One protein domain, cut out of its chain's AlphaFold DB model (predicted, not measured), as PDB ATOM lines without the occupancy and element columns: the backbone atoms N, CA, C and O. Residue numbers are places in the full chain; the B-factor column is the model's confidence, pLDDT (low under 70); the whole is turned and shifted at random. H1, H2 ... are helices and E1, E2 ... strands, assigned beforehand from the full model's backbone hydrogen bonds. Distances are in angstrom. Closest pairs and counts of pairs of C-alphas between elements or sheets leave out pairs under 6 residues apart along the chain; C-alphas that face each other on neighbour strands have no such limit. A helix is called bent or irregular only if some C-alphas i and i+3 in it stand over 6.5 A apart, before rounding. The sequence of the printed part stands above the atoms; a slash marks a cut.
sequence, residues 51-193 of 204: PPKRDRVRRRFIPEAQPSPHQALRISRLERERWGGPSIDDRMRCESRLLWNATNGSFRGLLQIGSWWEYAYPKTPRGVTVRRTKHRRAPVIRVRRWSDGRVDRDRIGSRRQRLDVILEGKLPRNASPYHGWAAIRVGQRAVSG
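What this domain is: This is residues 51 to 193 of the 204 residues of an uncharacterized protein of Solirubrobacterales bacterium (UniProt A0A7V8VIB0). A long, twisted two-stranded hairpin, E2 and E3, reaches out as a bent arm from a small head of four helices and loops, and E1 runs beside residues 162 to 168 of E3, in the half of the arm nearer the head. In the head H1 and H4 pack on each other, with the short helices H2 and H3 and the long link between those two around them. The printed part has 143 residues, with four named helices and three named strands in the order E1 H1 H2 H3 E2 E3 H4; the sheet runs E1 E3 E2 and is mixed, and the class is mixed, helices and strands. The whole is only just loose, close to extended, with a radius of gyration of the C-alphas of 21.5 A, and the arm makes the length in spans of 75 by 27 by 26 A.

Where its parts are: E1, residues 54 to 60, begins at C-alpha 54 at (6.387, 0.995, 22.629) and is 20.2 A long. H1, residues 69 to 83, is 21.1 A long. H2 is residues 89 to 96, 11.0 A, and H3 is residues 117 to 120, 5.2 A. E2, residues 127 to 146, spans 48.6 A, ends at C-alpha 146 at (6.753, -30.289, 24.462), and bends by 78 degrees at residue 135. E3, residues 151 to 170, spans 41.5 A and bends by 102 degrees at residue 157. H4, residues 180 to 193, is 20.6 A long and ends at C-alpha 193 at (22.736, 32.786, 33.027).

How they stand to each other: The sheet is twisted, with E1 and E2 as edge strands. E1 and E3 are parallel, with N 57 and O 164 at 3.0 A, within hydrogen-bond range. E2 and E3 form an antiparallel hairpin, with N 130 and O 167 at 2.9 A and N 144 and O 152 at 3.0 A, both within range. H1 only grazes the sheet, with its residues 75 to 82. H1 and H4 touch, with the C-alphas of Glu 79 and Arg 185 closest at 6.0 A; they run the same way at a tilt of 38 degrees, only just steep. H2 is close to H1 but not clearly touching, the closest C-alphas being those of Leu 73 and Asp 89 at 6.3 A. H3 is close to H4 but not clearly touching, with the C-alphas of Ala 120 and Val 186 closest at 6.8 A. H2 and H3 are apart. Every O i to N i+4 pair is within hydrogen-bond range in H1, 3 of 4 are in H2 and 9 of 10 in H4, while H3 is too short for such a pair.

The domain as a whole: The C-alphas farthest apart, those of Ser 106 and Ser 147, are 75.5 A apart. The printed part has no cut. The link from H2 to H3, residues 97 to 116, is long. The mean pLDDT of the printed part is 92.0, and no printed residue is under 70.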
ATOM      1  N   PRO A  51       5.470  -8.399  20.484       96.44
ATOM      2  CA  PRO A  51       6.243  -7.348  21.125       96.44
ATOM      3  C   PRO A  51       5.363  -6.107  21.363       96.44
ATOM      4  O   PRO A  51       4.518  -5.779  20.524       96.44
ATOM      5  N   PRO A  52       5.586  -5.340  22.447       96.38
ATOM      6  CA  PRO A  52       4.786  -4.152  22.730       96.38
ATOM      7  C   PRO A  52       4.981  -3.081  21.649       96.38
ATOM      8  O   PRO A  52       6.066  -2.949  21.082       96.38
ATOM      9  N   LYS A  53       3.965  -2.245  21.394       96.56
ATOM     10  CA  LYS A  53       4.063  -1.143  20.408       96.56
ATOM     11  C   LYS A  53       5.161  -0.130  20.765       96.56
ATOM     12  O   LYS A  53       5.803   0.438  19.875       96.56
ATOM     13  N   ARG A  54       5.367   0.104  22.065       96.88
ATOM     14  CA  ARG A  54       6.387   0.995  22.629       96.88
ATOM     15  C   ARG A  54       7.211   0.222  23.651       96.88
ATOM     16  O   ARG A  54       6.643  -0.377  24.553       96.88
ATOM     17  N   ASP A  55       8.525   0.257  23.500       96.62
ATOM     18  CA  ASP A  55       9.482  -0.376  24.404       96.62
ATOM     19  C   ASP A  55      10.470   0.673  24.928       96.62
ATOM     20  O   ASP A  55      10.729   1.686  24.265       96.62
ATOM     21  N   ARG A  56      11.012   0.451  26.125       96.88
ATOM     22  CA  ARG A  56      11.940   1.365  26.789       96.88
ATOM     23  C   ARG A  56      13.092   0.583  27.393       96.88
ATOM     24  O   ARG A  56      12.900  -0.234  28.284       96.88
ATOM     25  N   VAL A  57      14.306   0.914  26.968       96.69
ATOM     26  CA  VAL A  57      15.526   0.280  27.477       96.69
ATOM     27  C   VAL A  57      16.420   1.339  28.097       96.69
ATOM     28  O   VAL A  57      16.793   2.308  27.433       96.69
ATOM     29  N   ARG A  58      16.786   1.137  29.363       96.75
ATOM     30  CA  ARG A  58      17.792   1.948  30.053       96.75
ATOM     31  C   ARG A  58      19.176   1.359  29.800       96.75
ATOM     32  O   ARG A  58      19.352   0.144  29.845       96.75
ATOM     33  N   ARG A  59      20.155   2.207  29.494       96.25
ATOM     34  CA  ARG A  59      21.562   1.816  29.324       96.25
ATOM     35  C   ARG A  59      22.465   2.822  30.020       96.25
ATOM     36  O   ARG A  59      22.088   3.976  30.217       96.25
ATOM     37  N   ARG A  60      23.685   2.392  30.333       95.25
ATOM     38  CA  ARG A  60      24.717   3.281  30.865       95.25
ATOM     39  C   ARG A  60      25.097   4.333  29.822       95.25
ATOM     40  O   ARG A  60      25.360   4.009  28.665       95.25
ATOM     41  N   PHE A  61      25.138   5.585  30.249       93.81
ATOM     42  CA  PHE A  61      25.694   6.689  29.484       93.81
ATOM     43  C   PHE A  61      27.217   6.741  29.659       93.81
ATOM     44  O   PHE A  61      27.719   6.683  30.784       93.81
ATOM     45  N   ILE A  62      27.935   6.865  28.544       88.81
ATOM     46  CA  ILE A  62      29.390   7.015  28.505       88.81
ATOM     47  C   ILE A  62      29.677   8.388  27.880       88.81
ATOM     48  O   ILE A  62      29.379   8.569  26.698       88.81
ATOM     49  N   PRO A  63      30.176   9.372  28.652       85.94
ATOM     50  CA  PRO A  63      30.544  10.671  28.109       85.94
ATOM     51  C   PRO A  63      31.780  10.534  27.224       85.94
ATOM     52  O   PRO A  63      32.834  10.099  27.682       85.94
ATOM     53  N   GLU A  64      31.645  10.920  25.962       82.56
ATOM     54  CA  GLU A  64      32.760  10.968  25.020       82.56
ATOM     55  C   GLU A  64      33.724  12.096  25.414       82.56
ATOM     56  O   GLU A  64      33.303  13.236  25.637       82.56
ATOM     57  N   ALA A  65      35.017  11.772  25.506       80.62
ATOM     58  CA  ALA A  65      36.060  12.756  25.786       80.62
ATOM     59  C   ALA A  65      36.336  13.647  24.565       80.62
ATOM     60  O   ALA A  65      36.499  14.847  24.729       80.62
ATOM     61  N   GLN A  66      36.318  13.081  23.355       87.62
ATOM     62  CA  GLN A  66      36.541  13.798  22.093       87.62
ATOM     63  C   GLN A  66      35.453  13.424  21.067       87.62
ATOM     64  O   GLN A  66      35.681  12.581  20.199       87.62
ATOM     65  N   PRO A  67      34.232  13.973  21.195       90.44
ATOM     66  CA  PRO A  67      33.159  13.721  20.233       90.44
ATOM     67  C   PRO A  67      33.530  14.177  18.809       90.44
ATOM     68  O   PRO A  67      34.196  15.186  18.632       90.44
ATOM     69  N   SER A  68      33.042  13.530  17.752       93.00
ATOM     70  CA  SER A  68      33.114  14.123  16.400       93.00
ATOM     71  C   SER A  68      32.412  15.495  16.350       93.00
ATOM     72  O   SER A  68      31.519  15.749  17.164       93.00
ATOM     73  N   PRO A  69      32.714  16.365  15.368       92.31
ATOM     74  CA  PRO A  69      32.013  17.642  15.183       92.31
ATOM     75  C   PRO A  69      30.479  17.515  15.205       92.31
ATOM     76  O   PRO A  69      29.786  18.281  15.870       92.31
ATOM     77  N   HIS A  70      29.929  16.483  14.557       92.56
ATOM     78  CA  HIS A  70      28.492  16.203  14.589       92.56
ATOM     79  C   HIS A  70      28.000  15.787  15.987       92.56
ATOM     80  O   HIS A  70      26.923  16.203  16.426       92.56
ATOM     81  N   GLN A  71      28.779  14.984  16.723       92.25
ATOM     82  CA  GLN A  71      28.464  14.666  18.117       92.25
ATOM     83  C   GLN A  71      28.524  15.918  19.006       92.25
ATOM     84  O   GLN A  71      27.635  16.069  19.837       92.25
ATOM     85  N   ALA A  72      29.477  16.832  18.805       93.12
ATOM     86  CA  ALA A  72      29.584  18.086  19.555       93.12
ATOM     87  C   ALA A  72      28.321  18.948  19.410       93.12
ATOM     88  O   ALA A  72      27.686  19.285  20.408       93.12
ATOM     89  N   LEU A  73      27.884  19.196  18.172       93.50
ATOM     90  CA  LEU A  73      26.650  19.940  17.879       93.50
ATOM     91  C   LEU A  73      25.417  19.247  18.476       93.50
ATOM     92  O   LEU A  73      24.520  19.879  19.034       93.50
ATOM     93  N   ARG A  74      25.383  17.909  18.437       93.69
ATOM     94  CA  ARG A  74      24.323  17.132  19.088       93.69
ATOM     95  C   ARG A  74      24.327  17.316  20.609       93.69
ATOM     96  O   ARG A  74      23.249  17.366  21.194       93.69
ATOM     97  N   ILE A  75      25.495  17.352  21.251       93.69
ATOM     98  CA  ILE A  75      25.615  17.576  22.699       93.69
ATOM     99  C   ILE A  75      25.176  18.999  23.040       93.69
ATOM    100  O   ILE A  75      24.360  19.157  23.941       93.69
ATOM    101  N   SER A  76      25.646  19.997  22.287       93.81
ATOM    102  CA  SER A  76      25.268  21.407  22.439       93.81
ATOM    103  C   SER A  76      23.752  21.576  22.414       93.81
ATOM    104  O   SER A  76      23.165  22.056  23.381       93.81
ATOM    105  N   ARG A  77      23.079  21.016  21.399       95.12
ATOM    106  CA  ARG A  77      21.612  21.022  21.330       95.12
ATOM    107  C   ARG A  77      20.946  20.383  22.554       95.12
ATOM    108  O   ARG A  77      19.978  20.938  23.063       95.12
ATOM    109  N   LEU A  78      21.436  19.228  23.015       93.81
ATOM    110  CA  LEU A  78      20.868  18.531  24.179       93.81
ATOM    111  C   LEU A  78      21.040  19.327  25.476       93.81
ATOM    112  O   LEU A  78      20.135  19.344  26.307       93.81
ATOM    113  N   GLU A  79      22.193  19.962  25.675       93.69
ATOM    114  CA  GLU A  79      22.419  20.805  26.849       93.69
ATOM    115  C   GLU A  79      21.617  22.109  26.742       93.69
ATOM    116  O   GLU A  79      21.077  22.565  27.745       93.69
ATOM    117  N   ARG A  80      21.445  22.682  25.544       93.00
ATOM    118  CA  ARG A  80      20.586  23.857  25.334       93.00
ATOM    119  C   ARG A  80      19.131  23.560  25.682       93.00
ATOM    120  O   ARG A  80      18.508  24.324  26.406       93.00
ATOM    121  N   GLU A  81      18.604  22.425  25.218       93.12
ATOM    122  CA  GLU A  81      17.261  21.943  25.586       93.12
ATOM    123  C   GLU A  81      17.112  21.742  27.105       93.12
ATOM    124  O   GLU A  81      16.008  21.852  27.633       93.12
ATOM    125  N   ARG A  82      18.209  21.447  27.811       91.69
ATOM    126  CA  ARG A  82      18.218  21.244  29.263       91.69
ATOM    127  C   ARG A  82      18.199  22.550  30.056       91.69
ATOM    128  O   ARG A  82      17.492  22.614  31.055       91.69
ATOM    129  N   TRP A  83      19.037  23.512  29.682       88.50
ATOM    130  CA  TRP A  83      19.272  24.728  30.468       88.50
ATOM    131  C   TRP A  83      18.446  25.926  29.990       88.50
ATOM    132  O   TRP A  83      18.268  26.879  30.737       88.50
ATOM    133  N   GLY A  84      17.939  25.888  28.755       86.69
ATOM    134  CA  GLY A  84      17.503  27.102  28.073       86.69
ATOM    135  C   GLY A  84      18.699  27.984  27.682       86.69
ATOM    136  O   GLY A  84      19.845  27.711  28.042       86.69
ATOM    137  N   GLY A  85      18.449  29.028  26.894       83.94
ATOM    138  CA  GLY A  85      19.478  29.980  26.455       83.94
ATOM    139  C   GLY A  85      19.943  29.813  25.000       83.94
ATOM    140  O   GLY A  85      19.408  28.984  24.252       83.94
ATOM    141  N   PRO A  86      20.916  30.638  24.570       87.06
ATOM    142  CA  PRO A  86      21.378  30.676  23.188       87.06
ATOM    143  C   PRO A  86      22.162  29.414  22.810       87.06
ATOM    144  O   PRO A  86      22.638  28.662  23.662       87.06
ATOM    145  N   SER A  87      22.285  29.176  21.501       88.69
ATOM    146  CA  SER A  87      23.179  28.141  20.981       88.69
ATOM    147  C   SER A  87      24.635  28.559  21.157       88.69
ATOM    148  O   SER A  87      24.976  29.707  20.886       88.69
ATOM    149  N   ILE A  88      25.501  27.617  21.524       90.50
ATOM    150  CA  ILE A  88      26.958  27.814  21.523       90.50
ATOM    151  C   ILE A  88      27.625  27.249  20.262       90.50
ATOM    152  O   ILE A  88      28.847  27.200  20.188       90.50
ATOM    153  N   ASP A  89      26.846  26.820  19.266       92.06
ATOM    154  CA  ASP A  89      27.359  26.201  18.035       92.06
ATOM    155  C   ASP A  89      28.304  27.115  17.254       92.06
ATOM    156  O   ASP A  89      29.408  26.693  16.896       92.06
ATOM    157  N   ASP A  90      27.906  28.369  17.040       88.00
ATOM    158  CA  ASP A  90      28.726  29.348  16.322       88.00
ATOM    159  C   ASP A  90      29.986  29.692  17.110       88.00
ATOM    160  O   ASP A  90      31.069  29.775  16.536       88.00
ATOM    161  N   ARG A  91      29.880  29.749  18.442       87.44
ATOM    162  CA  ARG A  91      31.032  29.905  19.330       87.44
ATOM    163  C   ARG A  91      32.010  28.739  19.190       87.44
ATOM    164  O   ARG A  91      33.184  28.964  18.947       87.44
ATOM    165  N   MET A  92      31.550  27.489  19.250       90.94
ATOM    166  CA  MET A  92      32.426  26.317  19.077       90.94
ATOM    167  C   MET A  92      33.146  26.318  17.714       90.94
ATOM    168  O   MET A  92      34.297  25.888  17.616       90.94
ATOM    169  N   ARG A  93      32.482  26.786  16.650       90.44
ATOM    170  CA  ARG A  93      33.083  26.909  15.309       90.44
ATOM    171  C   ARG A  93      34.100  28.036  15.237       90.44
ATOM    172  O   ARG A  93      35.153  27.863  14.635       90.44
ATOM    173  N   CYS A  94      33.771  29.163  15.835       86.38
ATOM    174  CA  CYS A  94      34.598  30.347  15.829       86.38
ATOM    175  C   CYS A  94      35.871  30.177  16.680       86.38
ATOM    176  O   CYS A  94      36.971  30.370  16.174       86.38
ATOM    177  N   GLU A  95      35.723  29.733  17.929       86.56
ATOM    178  CA  GLU A  95      36.786  29.693  18.948       86.56
ATOM    179  C   GLU A  95      37.850  28.625  18.679       86.56
ATOM    180  O   GLU A  95      39.017  28.770  19.025       86.56
ATOM    181  N   SER A  96      37.442  27.492  18.103       88.06
ATOM    182  CA  SER A  96      38.328  26.333  17.956       88.06
ATOM    183  C   SER A  96      38.188  25.606  16.629       88.06
ATOM    184  O   SER A  96      38.854  24.595  16.429       88.06
ATOM    185  N   ARG A  97      37.306  26.052  15.723       89.94
ATOM    186  CA  ARG A  97      36.967  25.314  14.489       89.94
ATOM    187  C   ARG A  97      36.575  23.859  14.761       89.94
ATOM    188  O   ARG A  97      36.864  22.973  13.962       89.94
ATOM    189  N   LEU A  98      35.894  23.614  15.884       90.12
ATOM    190  CA  LEU A  98      35.511  22.275  16.346       90.12
ATOM    191  C   LEU A  98      36.700  21.357  16.703       90.12
ATOM    192  O   LEU A  98      36.557  20.132  16.686       90.12
ATOM    193  N   LEU A  99      37.855  21.931  17.063       89.06
ATOM    194  CA  LEU A  99      39.045  21.201  17.511       89.06
ATOM    195  C   LEU A  99      39.095  21.098  19.038       89.06
ATOM    196  O   LEU A  99      39.143  22.094  19.759       89.06
ATOM    197  N   TRP A 100      39.142  19.867  19.551       87.44
ATOM    198  CA  TRP A 100      39.159  19.628  20.997       87.44
ATOM    199  C   TRP A 100      40.440  20.073  21.663       87.44
ATOM    200  O   TRP A 100      40.376  20.540  22.784       87.44
ATOM    201  N   ASN A 101      41.582  19.923  21.001       88.88
ATOM    202  CA  ASN A 101      42.901  20.263  21.527       88.88
ATOM    203  C   ASN A 101      43.302  21.725  21.265       88.88
ATOM    204  O   ASN A 101      44.455  22.073  21.508       88.88
ATOM    205  N   ALA A 102      42.381  22.574  20.795       87.56
ATOM    206  CA  ALA A 102      42.661  23.983  20.545       87.56
ATOM    207  C   ALA A 102      43.125  24.699  21.821       87.56
ATOM    208  O   ALA A 102      42.549  24.526  22.904       87.56
ATOM    209  N   THR A 103      44.164  25.517  21.691       88.94
ATOM    210  CA  THR A 103      44.692  26.342  22.775       88.94
ATOM    211  C   THR A 103      45.482  27.522  22.222       88.94
ATOM    212  O   THR A 103      46.149  27.392  21.199       88.94
ATOM    213  N   ASN A 104      45.439  28.642  22.937       84.69
ATOM    214  CA  ASN A 104      46.314  29.802  22.749       84.69
ATOM    215  C   ASN A 104      47.232  30.025  23.974       84.69
ATOM    216  O   ASN A 104      47.671  31.138  24.247       84.69
ATOM    217  N   GLY A 105      47.475  28.969  24.761       84.06
ATOM    218  CA  GLY A 105      48.210  29.014  26.028       84.06
ATOM    219  C   GLY A 105      47.295  29.244  27.233       84.06
ATOM    220  O   GLY A 105      47.181  28.371  28.100       84.06
ATOM    221  N   SER A 106      46.605  30.385  27.265       85.06
ATOM    222  CA  SER A 106      45.736  30.785  28.387       85.06
ATOM    223  C   SER A 106      44.366  30.103  28.365       85.06
ATOM    224  O   SER A 106      43.798  29.800  29.416       85.06
ATOM    225  N   PHE A 107      43.848  29.823  27.171       88.38
ATOM    226  CA  PHE A 107      42.544  29.216  26.956       88.38
ATOM    227  C   PHE A 107      42.677  27.837  26.312       88.38
ATOM    228  O   PHE A 107      43.639  27.539  25.592       88.38
ATOM    229  N   ARG A 108      41.747  26.941  26.656       89.44
ATOM    230  CA  ARG A 108      41.846  25.516  26.321       89.44
ATOM    231  C   ARG A 108      40.510  24.948  25.874       89.44
ATOM    232  O   ARG A 108      39.458  25.246  26.441       89.44
ATOM    233  N   GLY A 109      40.576  24.025  24.927       89.06
ATOM    234  CA  GLY A 109      39.440  23.212  24.537       89.06
ATOM    235  C   GLY A 109      38.524  23.874  23.515       89.06
ATOM    236  O   GLY A 109      38.780  24.959  22.998       89.06
ATOM    237  N   LEU A 110      37.404  23.203  23.259       89.50
ATOM    238  CA  LEU A 110      36.455  23.574  22.209       89.50
ATOM    239  C   LEU A 110      35.898  25.001  22.344       89.50
ATOM    240  O   LEU A 110      35.611  25.663  21.351       89.50
ATOM    241  N   LEU A 111      35.711  25.446  23.581       89.44
ATOM    242  CA  LEU A 111      35.108  26.733  23.917       89.44
ATOM    243  C   LEU A 111      36.135  27.748  24.428       89.44
ATOM    244  O   LEU A 111      35.725  28.727  25.044       89.44
ATOM    245  N   GLN A 112      37.435  27.464  24.250       88.38
ATOM    246  CA  GLN A 112      38.531  28.285  24.771       88.38
ATOM    247  C   GLN A 112      38.260  28.684  26.236       88.38
ATOM    248  O   GLN A 112      38.166  29.852  26.593       88.38
ATOM    249  N   ILE A 113      38.070  27.688  27.111       87.50
ATOM    250  CA  ILE A 113      37.786  27.926  28.533       87.50
ATOM    251  C   ILE A 113      39.110  28.169  29.265       87.50
ATOM    252  O   ILE A 113      40.038  27.364  29.156       87.50
ATOM    253  N   GLY A 114      39.186  29.279  30.001       87.19
ATOM    254  CA  GLY A 114      40.355  29.681  30.788       87.19
ATOM    255  C   GLY A 114      40.334  29.151  32.227       87.19
ATOM    256  O   GLY A 114      39.715  28.130  32.533       87.19
ATOM    257  N   SER A 115      40.985  29.880  33.138       86.88
ATOM    258  CA  SER A 115      41.152  29.502  34.555       86.88
ATOM    259  C   SER A 115      39.839  29.316  35.326       86.88
ATOM    260  O   SER A 115      39.777  28.531  36.270       86.88
ATOM    261  N   TRP A 116      38.745  29.948  34.891       88.00
ATOM    262  CA  TRP A 116      37.434  29.829  35.542       88.00
ATOM    263  C   TRP A 116      36.818  28.416  35.477       88.00
ATOM    264  O   TRP A 116      35.841  28.140  36.182       88.00
ATOM    265  N   TRP A 117      37.393  27.494  34.691       90.69
ATOM    266  CA  TRP A 117      37.021  26.073  34.680       90.69
ATOM    267  C   TRP A 117      36.971  25.458  36.084       90.69
ATOM    268  O   TRP A 117      36.001  24.774  36.427       90.69
ATOM    269  N   GLU A 118      38.006  25.719  36.887       89.81
ATOM    270  CA  GLU A 118      38.180  25.148  38.228       89.81
ATOM    271  C   GLU A 118      37.044  25.549  39.167       89.81
ATOM    272  O   GLU A 118      36.649  24.787  40.044       89.81
ATOM    273  N   TYR A 119      36.450  26.714  38.922       88.75
ATOM    274  CA  TYR A 119      35.302  27.206  39.663       88.75
ATOM    275  C   TYR A 119      33.965  26.668  39.123       88.75
ATOM    276  O   TYR A 119      33.071  26.306  39.895       88.75
ATOM    277  N   ALA A 120      33.799  26.595  37.799       90.19
ATOM    278  CA  ALA A 120      32.510  26.266  37.188       90.19
ATOM    279  C   ALA A 120      32.205  24.765  37.117       90.19
ATOM    280  O   ALA A 120      31.052  24.359  37.325       90.19
ATOM    281  N   TYR A 121      33.202  23.921  36.832       92.81
ATOM    282  CA  TYR A 121      32.965  22.487  36.658       92.81
ATOM    283  C   TYR A 121      32.470  21.791  37.938       92.81
ATOM    284  O   TYR A 121      31.460  21.084  37.857       92.81
ATOM    285  N   PRO A 122      33.059  22.024  39.131       92.81
ATOM    286  CA  PRO A 122      32.590  21.393  40.368       92.81
ATOM    287  C   PRO A 122      31.135  21.728  40.715       92.81
ATOM    288  O   PRO A 122      30.427  20.903  41.289       92.81
ATOM    289  N   LYS A 123      30.670  22.920  40.320       90.56
ATOM    290  CA  LYS A 123      29.295  23.391  40.550       90.56
ATOM    291  C   LYS A 123      28.298  22.870  39.515       90.56
ATOM    292  O   LYS A 123      27.103  23.117  39.645       90.56
ATOM    293  N   THR A 124      28.763  22.207  38.459       91.12
ATOM    294  CA  THR A 124      27.924  21.790  37.334       91.12
ATOM    295  C   THR A 124      27.281  20.429  37.605       91.12
ATOM    296  O   THR A 124      27.990  19.452  37.870       91.12
ATOM    297  N   PRO A 125      25.944  20.292  37.486       93.06
ATOM    298  CA  PRO A 125      25.285  19.004  37.654       93.06
ATOM    299  C   PRO A 125      25.846  17.942  36.709       93.06
ATOM    300  O   PRO A 125      25.770  18.038  35.480       93.06
ATOM    301  N   ARG A 126      26.400  16.877  37.293       93.31
ATOM    302  CA  ARG A 126      27.066  15.812  36.530       93.31
ATOM    303  C   ARG A 126      26.103  14.771  35.975       93.31
ATOM    304  O   ARG A 126      26.473  14.085  35.028       93.31
ATOM    305  N   GLY A 127      24.886  14.661  36.512       94.94
ATOM    306  CA  GLY A 127      23.864  13.734  36.017       94.94
ATOM    307  C   GLY A 127      23.523  14.001  34.550       94.94
ATOM    308  O   GLY A 127      23.331  15.154  34.153       94.94
ATOM    309  N   VAL A 128      23.507  12.949  33.735       93.56
ATOM    310  CA  VAL A 128      23.191  12.998  32.304       93.56
ATOM    311  C   VAL A 128      22.082  11.993  32.024       93.56
ATOM    312  O   VAL A 128      22.240  10.816  32.345       93.56
ATOM    313  N   THR A 129      21.021  12.457  31.365       93.81
ATOM    314  CA  THR A 129      19.948  11.612  30.837       93.81
ATOM    315  C   THR A 129      19.707  11.980  29.379       93.81
ATOM    316  O   THR A 129      19.377  13.120  29.071       93.81
ATOM    317  N   VAL A 130      19.880  11.024  28.467       92.94
ATOM    318  CA  VAL A 130      19.705  11.235  27.021       92.94
ATOM    319  C   VAL A 130      18.691  10.236  26.492       92.94
ATOM    320  O   VAL A 130      18.923   9.028  26.535       92.94
ATOM    321  N   ARG A 131      17.588  10.732  25.930       94.25
ATOM    322  CA  ARG A 131      16.586   9.894  25.263       94.25
ATOM    323  C   ARG A 131      16.878   9.811  23.766       94.25
ATOM    324  O   ARG A 131      16.968  10.826  23.081       94.25
ATOM    325  N   ARG A 132      17.004   8.591  23.241       92.94
ATOM    326  CA  ARG A 132      17.085   8.304  21.802       92.94
ATOM    327  C   ARG A 132      15.889   7.454  21.391       92.94
ATOM    328  O   ARG A 132      15.795   6.292  21.777       92.94
ATOM    329  N   THR A 133      14.995   8.023  20.593       95.94
ATOM    330  CA  THR A 133      13.863   7.288  20.016       95.94
ATOM    331  C   THR A 133      14.300   6.639  18.708       95.94
ATOM    332  O   THR A 133      14.846   7.318  17.841       95.94
ATOM    333  N   LYS A 134      14.041   5.341  18.539       95.44
ATOM    334  CA  LYS A 134      14.256   4.627  17.275       95.44
ATOM    335  C   LYS A 134      13.057   3.761  16.914       95.44
ATOM    336  O   LYS A 134      12.329   3.297  17.788       95.44
ATOM    337  N   HIS A 135      12.871   3.514  15.625       96.12
ATOM    338  CA  HIS A 135      11.877   2.567  15.130       96.12
ATOM    339  C   HIS A 135      12.588   1.281  14.705       96.12
ATOM    340  O   HIS A 135      13.613   1.340  14.031       96.12
ATOM    341  N   ARG A 136      12.072   0.122  15.124       95.44
ATOM    342  CA  ARG A 136      12.599  -1.197  14.738       95.44
ATOM    343  C   ARG A 136      11.474  -2.167  14.389       95.44
ATOM    344  O   ARG A 136      10.312  -1.924  14.715       95.44
ATOM    345  N   ARG A 137      11.823  -3.288  13.758       97.00
ATOM    346  CA  ARG A 137      10.940  -4.452  13.593       97.00
ATOM    347  C   ARG A 137      11.259  -5.450  14.705       97.00
ATOM    348  O   ARG A 137      12.328  -6.050  14.696       97.00
ATOM    349  N   ALA A 138      10.372  -5.575  15.687       96.62
ATOM    350  CA  ALA A 138      10.525  -6.527  16.783       96.62
ATOM    351  C   ALA A 138       9.892  -7.875  16.395       96.62
ATOM    352  O   ALA A 138       8.849  -7.870  15.732       96.62
ATOM    353  N   PRO A 139      10.514  -9.014  16.733       97.44
ATOM    354  CA  PRO A 139      10.014 -10.322  16.333       97.44
ATOM    355  C   PRO A 139       8.737 -10.688  17.097       97.44
ATOM    356  O   PRO A 139       8.617 -10.380  18.280       97.44
ATOM    357  N   VAL A 140       7.813 -11.363  16.416       97.75
ATOM    358  CA  VAL A 140       6.730 -12.115  17.065       97.75
ATOM    359  C   VAL A 140       7.253 -13.528  17.282       97.75
ATOM    360  O   VAL A 140       7.714 -14.156  16.322       97.75
ATOM    361  N   ILE A 141       7.232 -13.994  18.528       97.94
ATOM    362  CA  ILE A 141       7.811 -15.284  18.909       97.94
ATOM    363  C   ILE A 141       6.689 -16.259  19.237       97.94
ATOM    364  O   ILE A 141       5.838 -15.961  20.072       97.94
ATOM    365  N   ARG A 142       6.707 -17.430  18.608       97.62
ATOM    366  CA  ARG A 142       5.888 -18.568  19.011       97.62
ATOM    367  C   ARG A 142       6.712 -19.457  19.925       97.62
ATOM    368  O   ARG A 142       7.829 -19.825  19.577       97.62
ATOM    369  N   VAL A 143       6.177 -19.763  21.097       97.56
ATOM    370  CA  VAL A 143       6.814 -20.654  22.065       97.56
ATOM    371  C   VAL A 143       5.981 -21.919  22.162       97.56
ATOM    372  O   VAL A 143       4.808 -21.850  22.537       97.56
ATOM    373  N   ARG A 144       6.595 -23.056  21.833       96.62
ATOM    374  CA  ARG A 144       5.997 -24.389  21.949       96.62
ATOM    375  C   ARG A 144       6.702 -25.144  23.068       96.62
ATOM    376  O   ARG A 144       7.928 -25.226  23.074       96.62
ATOM    377  N   ARG A 145       5.937 -25.656  24.031       95.31
ATOM    378  CA  ARG A 145       6.434 -26.540  25.095       95.31
ATOM    379  C   ARG A 145       6.002 -27.963  24.777       95.31
ATOM    380  O   ARG A 145       4.813 -28.190  24.565       95.31
ATOM    381  N   TRP A 146       6.957 -28.877  24.766       90.81
ATOM    382  CA  TRP A 146       6.753 -30.289  24.462       90.81
ATOM    383  C   TRP A 146       6.599 -31.123  25.737       90.81
ATOM    384  O   TRP A 146       6.999 -30.686  26.820       90.81
ATOM    385  N   SER A 147       6.023 -32.315  25.595       85.69
ATOM    386  CA  SER A 147       5.825 -33.288  26.678       85.69
ATOM    387  C   SER A 147       7.134 -33.804  27.281       85.69
ATOM    388  O   SER A 147       7.204 -34.040  28.480       85.69
ATOM    389  N   ASP A 148       8.203 -33.861  26.487       87.19
ATOM    390  CA  ASP A 148       9.563 -34.229  26.910       87.19
ATOM    391  C   ASP A 148      10.331 -33.092  27.624       87.19
ATOM    392  O   ASP A 148      11.527 -33.206  27.894       87.19
ATOM    393  N   GLY A 149       9.667 -31.963  27.899       87.31
ATOM    394  CA  GLY A 149      10.250 -30.792  28.557       87.31
ATOM    395  C   GLY A 149      10.989 -29.825  27.625       87.31
ATOM    396  O   GLY A 149      11.378 -28.738  28.071       87.31
ATOM    397  N   ARG A 150      11.154 -30.146  26.334       91.56
ATOM    398  CA  ARG A 150      11.780 -29.231  25.365       91.56
ATOM    399  C   ARG A 150      10.929 -27.978  25.151       91.56
ATOM    400  O   ARG A 150       9.697 -27.998  25.233       91.56
ATOM    401  N   VAL A 151      11.594 -26.867  24.834       95.06
ATOM    402  CA  VAL A 151      10.948 -25.587  24.518       95.06
ATOM    403  C   VAL A 151      11.508 -25.036  23.214       95.06
ATOM    404  O   VAL A 151      12.657 -24.601  23.174       95.06
ATOM    405  N   ASP A 152      10.663 -24.975  22.189       95.56
ATOM    406  CA  ASP A 152      11.005 -24.357  20.910       95.56
ATOM    407  C   ASP A 152      10.557 -22.894  20.896       95.56
ATOM    408  O   ASP A 152       9.500 -22.533  21.429       95.56
ATOM    409  N   ARG A 153      11.381 -22.034  20.291       96.88
ATOM    410  CA  ARG A 153      11.115 -20.599  20.142       96.88
ATOM    411  C   ARG A 153      11.300 -20.194  18.690       96.88
ATOM    412  O   ARG A 153      12.414 -19.923  18.251       96.88
ATOM    413  N   ASP A 154      10.189 -20.084  17.978       96.56
ATOM    414  CA  ASP A 154      10.187 -19.786  16.553       96.56
ATOM    415  C   ASP A 154       9.845 -18.322  16.302       96.56
ATOM    416  O   ASP A 154       8.889 -17.769  16.855       96.56
ATOM    417  N   ARG A 155      10.602 -17.674  15.415       96.62
ATOM    418  CA  ARG A 155      10.247 -16.342  14.925       96.62
ATOM    419  C   ARG A 155       9.245 -16.483  13.787       96.62
ATOM    420  O   ARG A 155       9.621 -16.806  12.669       96.62
ATOM    421  N   ILE A 156       7.990 -16.153  14.061       96.94
ATOM    422  CA  ILE A 156       6.889 -16.324  13.098       96.94
ATOM    423  C   ILE A 156       6.541 -15.045  12.335       96.94
ATOM    424  O   ILE A 156       5.727 -15.054  11.420       96.94
ATOM    425  N   GLY A 157       7.137 -13.917  12.719       96.75
ATOM    426  CA  GLY A 157       6.891 -12.643  12.063       96.75
ATOM    427  C   GLY A 157       7.604 -11.479  12.735       96.75
ATOM    428  O   GLY A 157       8.537 -11.646  13.529       96.75
ATOM    429  N   SER A 158       7.173 -10.262  12.404       96.81
ATOM    430  CA  SER A 158       7.639  -9.050  13.078       96.81
ATOM    431  C   SER A 158       6.594  -7.939  13.081       96.81
ATOM    432  O   SER A 158       5.800  -7.809  12.150       96.81
ATOM    433  N   ARG A 159       6.630  -7.100  14.118       96.38
ATOM    434  CA  ARG A 159       5.797  -5.898  14.257       96.38
ATOM    435  C   ARG A 159       6.673  -4.652  14.327       96.38
ATOM    436  O   ARG A 159       7.796  -4.687  14.830       96.38
ATOM    437  N   ARG A 160       6.163  -3.532  13.809       97.00
ATOM    438  CA  ARG A 160       6.816  -2.224  13.968       97.00
ATOM    439  C   ARG A 160       6.719  -1.812  15.436       97.00
ATOM    440  O   ARG A 160       5.634  -1.801  16.003       97.00
ATOM    441  N   GLN A 161       7.851  -1.452  16.024       96.94
ATOM    442  CA  GLN A 161       7.958  -1.062  17.422       96.94
ATOM    443  C   GLN A 161       8.754   0.237  17.541       96.94
ATOM    444  O   GLN A 161       9.821   0.390  16.936       96.94
ATOM    445  N   ARG A 162       8.251   1.164  18.359       97.75
ATOM    446  CA  ARG A 162       9.010   2.330  18.817       97.75
ATOM    447  C   ARG A 162       9.817   1.931  20.050       97.75
ATOM    448  O   ARG A 162       9.237   1.507  21.042       97.75
ATOM    449  N   LEU A 163      11.133   2.078  19.996       97.50
ATOM    450  CA  LEU A 163      12.034   1.815  21.112       97.50
ATOM    451  C   LEU A 163      12.672   3.124  21.584       97.50
ATOM    452  O   LEU A 163      13.436   3.754  20.851       97.50
ATOM    453  N   ASP A 164      12.389   3.497  22.827       97.19
ATOM    454  CA  ASP A 164      13.042   4.601  23.519       97.19
ATOM    455  C   ASP A 164      14.265   4.067  24.288       97.19
ATOM    456  O   ASP A 164      14.140   3.343  25.277       97.19
ATOM    457  N   VAL A 165      15.468   4.420  23.838       96.75
ATOM    458  CA  VAL A 165      16.718   4.117  24.545       96.75
ATOM    459  C   VAL A 165      17.057   5.296  25.449       96.75
ATOM    460  O   VAL A 165      17.338   6.389  24.959       96.75
ATOM    461  N   ILE A 166      17.027   5.078  26.761       96.50
ATOM    462  CA  ILE A 166      17.371   6.085  27.767       96.50
ATOM    463  C   ILE A 166      18.792   5.801  28.245       96.50
ATOM    464  O   ILE A 166      19.063   4.737  28.798       96.50
ATOM    465  N   LEU A 167      19.708   6.730  27.995       95.56
ATOM    466  CA  LEU A 167      21.089   6.655  28.460       95.56
ATOM    467  C   LEU A 167      21.214   7.471  29.745       95.56
ATOM    468  O   LEU A 167      20.949   8.671  29.708       95.56
ATOM    469  N   GLU A 168      21.631   6.841  30.841       95.88
ATOM    470  CA  GLU A 168      21.771   7.488  32.153       95.88
ATOM    471  C   GLU A 168      23.175   7.299  32.721       95.88
ATOM    472  O   GLU A 168      23.771   6.221  32.624       95.88
ATOM    473  N   GLY A 169      23.736   8.357  33.299       94.88
ATOM    474  CA  GLY A 169      25.075   8.313  33.874       94.88
ATOM    475  C   GLY A 169      25.528   9.653  34.431       94.88
ATOM    476  O   GLY A 169      24.726  10.555  34.674       94.88
ATOM    477  N   LYS A 170      26.835   9.769  34.668       94.81
ATOM    478  CA  LYS A 170      27.455  10.970  35.231       94.81
ATOM    479  C   LYS A 170      28.669  11.374  34.403       94.81
ATOM    480  O   LYS A 170      29.382  10.509  33.897       94.81
ATOM    481  N   LEU A 171      28.913  12.677  34.303       94.19
ATOM    482  CA  LEU A 171      30.194  13.201  33.831       94.19
ATOM    483  C   LEU A 171      31.339  12.816  34.792       94.19
ATOM    484  O   LEU A 171      31.065  12.558  35.980       94.19
ATOM    485  N   PRO A 172      32.599  12.774  34.305       93.12
ATOM    486  CA  PRO A 172      33.772  12.480  35.131       93.12
ATOM    487  C   PRO A 172      33.858  13.379  36.375       93.12
ATOM    488  O   PRO A 172      33.251  14.439  36.434       93.12
ATOM    489  N   ARG A 173      34.573  12.956  37.424       91.50
ATOM    490  CA  ARG A 173      34.822  13.846  38.578       91.50
ATOM    491  C   ARG A 173      35.911  14.875  38.266       91.50
ATOM    492  O   ARG A 173      35.750  16.035  38.611       91.50
ATOM    493  N   ASN A 174      36.946  14.448  37.547       89.88
ATOM    494  CA  ASN A 174      38.134  15.243  37.242       89.88
ATOM    495  C   ASN A 174      38.190  15.505  35.733       89.88
ATOM    496  O   ASN A 174      39.055  14.981  35.037       89.88
ATOM    497  N   ALA A 175      37.197  16.218  35.202       92.88
ATOM    498  CA  ALA A 175      37.232  16.609  33.800       92.88
ATOM    499  C   ALA A 175      38.102  17.860  33.613       92.88
ATOM    500  O   ALA A 175      38.257  18.678  34.519       92.88
ATOM    501  N   SER A 176      38.610  18.014  32.400       91.50
ATOM    502  CA  SER A 176      39.321  19.196  31.910       91.50
ATOM    503  C   SER A 176      38.520  19.878  30.792       91.50
ATOM    504  O   SER A 176      37.619  19.239  30.233       91.50
ATOM    505  N   PRO A 177      38.877  21.110  30.384       90.56
ATOM    506  CA  PRO A 177      38.280  21.777  29.218       90.56
ATOM    507  C   PRO A 177      38.351  20.982  27.903       90.56
ATOM    508  O   PRO A 177      37.590  21.242  26.977       90.56
ATOM    509  N   TYR A 178      39.235  19.985  27.819       90.88
ATOM    510  CA  TYR A 178      39.366  19.090  26.666       90.88
ATOM    511  C   TYR A 178      38.292  17.992  26.616       90.88
ATOM    512  O   TYR A 178      38.129  17.343  25.587       90.88
ATOM    513  N   HIS A 179      37.559  17.757  27.710       92.81
ATOM    514  CA  HIS A 179      36.500  16.750  27.756       92.81
ATOM    515  C   HIS A 179      35.228  17.290  27.116       92.81
ATOM    516  O   HIS A 179      34.520  18.095  27.722       92.81
ATOM    517  N   GLY A 180      34.885  16.798  25.930       91.06
ATOM    518  CA  GLY A 180      33.910  17.469  25.088       91.06
ATOM    519  C   GLY A 180      32.528  17.647  25.699       91.06
ATOM    520  O   GLY A 180      32.009  18.759  25.715       91.06
ATOM    521  N   TRP A 181      31.944  16.602  26.293       93.50
ATOM    522  CA  TRP A 181      30.642  16.762  26.953       93.50
ATOM    523  C   TRP A 181      30.709  17.709  28.155       93.50
ATOM    524  O   TRP A 181      29.819  18.533  28.358       93.50
ATOM    525  N   ALA A 182      31.760  17.591  28.969       94.31
ATOM    526  CA  ALA A 182      31.927  18.414  30.160       94.31
ATOM    527  C   ALA A 182      32.111  19.893  29.796       94.31
ATOM    528  O   ALA A 182      31.431  20.739  30.372       94.31
ATOM    529  N   ALA A 183      32.952  20.176  28.800       92.75
ATOM    530  CA  ALA A 183      33.182  21.507  28.258       92.75
ATOM    531  C   ALA A 183      31.897  22.126  27.707       92.75
ATOM    532  O   ALA A 183      31.517  23.213  28.133       92.75
ATOM    533  N   ILE A 184      31.176  21.398  26.847       93.88
ATOM    534  CA  ILE A 184      29.917  21.875  26.260       93.88
ATOM    535  C   ILE A 184      28.871  22.151  27.342       93.88
ATOM    536  O   ILE A 184      28.197  23.174  27.289       93.88
ATOM    537  N   ARG A 185      28.753  21.285  28.359       93.50
ATOM    538  CA  ARG A 185      27.811  21.517  29.462       93.50
ATOM    539  C   ARG A 185      28.148  22.779  30.249       93.50
ATOM    540  O   ARG A 185      27.242  23.548  30.553       93.50
ATOM    541  N   VAL A 186      29.417  22.964  30.610       92.44
ATOM    542  CA  VAL A 186      29.862  24.161  31.339       92.44
ATOM    543  C   VAL A 186      29.600  25.413  30.505       92.44
ATOM    544  O   VAL A 186      29.042  26.373  31.025       92.44
ATOM    545  N   GLY A 187      29.922  25.372  29.210       90.75
ATOM    546  CA  GLY A 187      29.653  26.464  28.278       90.75
ATOM    547  C   GLY A 187      28.175  26.814  28.170       90.75
ATOM    548  O   GLY A 187      27.810  27.972  28.346       90.75
ATOM    549  N   GLN A 188      27.320  25.814  27.940       91.56
ATOM    550  CA  GLN A 188      25.882  26.032  27.804       91.56
ATOM    551  C   GLN A 188      25.262  26.595  29.086       91.56
ATOM    552  O   GLN A 188      24.437  27.498  29.024       91.56
ATOM    553  N   ARG A 189      25.682  26.083  30.248       90.50
ATOM    554  CA  ARG A 189      25.232  26.588  31.548       90.50
ATOM    555  C   ARG A 189      25.682  28.031  31.797       90.50
ATOM    556  O   ARG A 189      24.967  28.801  32.427       90.50
ATOM    557  N   ALA A 190      26.869  28.404  31.325       87.50
ATOM    558  CA  ALA A 190      27.355  29.767  31.480       87.50
ATOM    559  C   ALA A 190      26.540  30.759  30.635       87.50
ATOM    560  O   ALA A 190      26.130  31.797  31.146       87.50
ATOM    561  N   VAL A 191      26.208  30.404  29.385       85.81
ATOM    562  CA  VAL A 191      25.373  31.260  28.520       85.81
ATOM    563  C   VAL A 191      23.882  31.234  28.876       85.81
ATOM    564  O   VAL A 191      23.138  32.091  28.408       85.81
ATOM    565  N   SER A 192      23.423  30.281  29.696       86.31
ATOM    566  CA  SER A 192      22.041  30.239  30.194       86.31
ATOM    567  C   SER A 192      21.800  31.149  31.406       86.31
ATOM    568  O   SER A 192      20.689  31.172  31.925       86.31
ATOM    569  N   GLY A 193      22.819  31.889  31.866       76.75
ATOM    570  CA  GLY A 193      22.736  32.786  33.027       76.75
ATOM    571  C   GLY A 193      23.101  32.139  34.370       76.75
ATOM    572  O   GLY A 193      23.164  32.834  35.378       76.75
TER     573      GLY A 193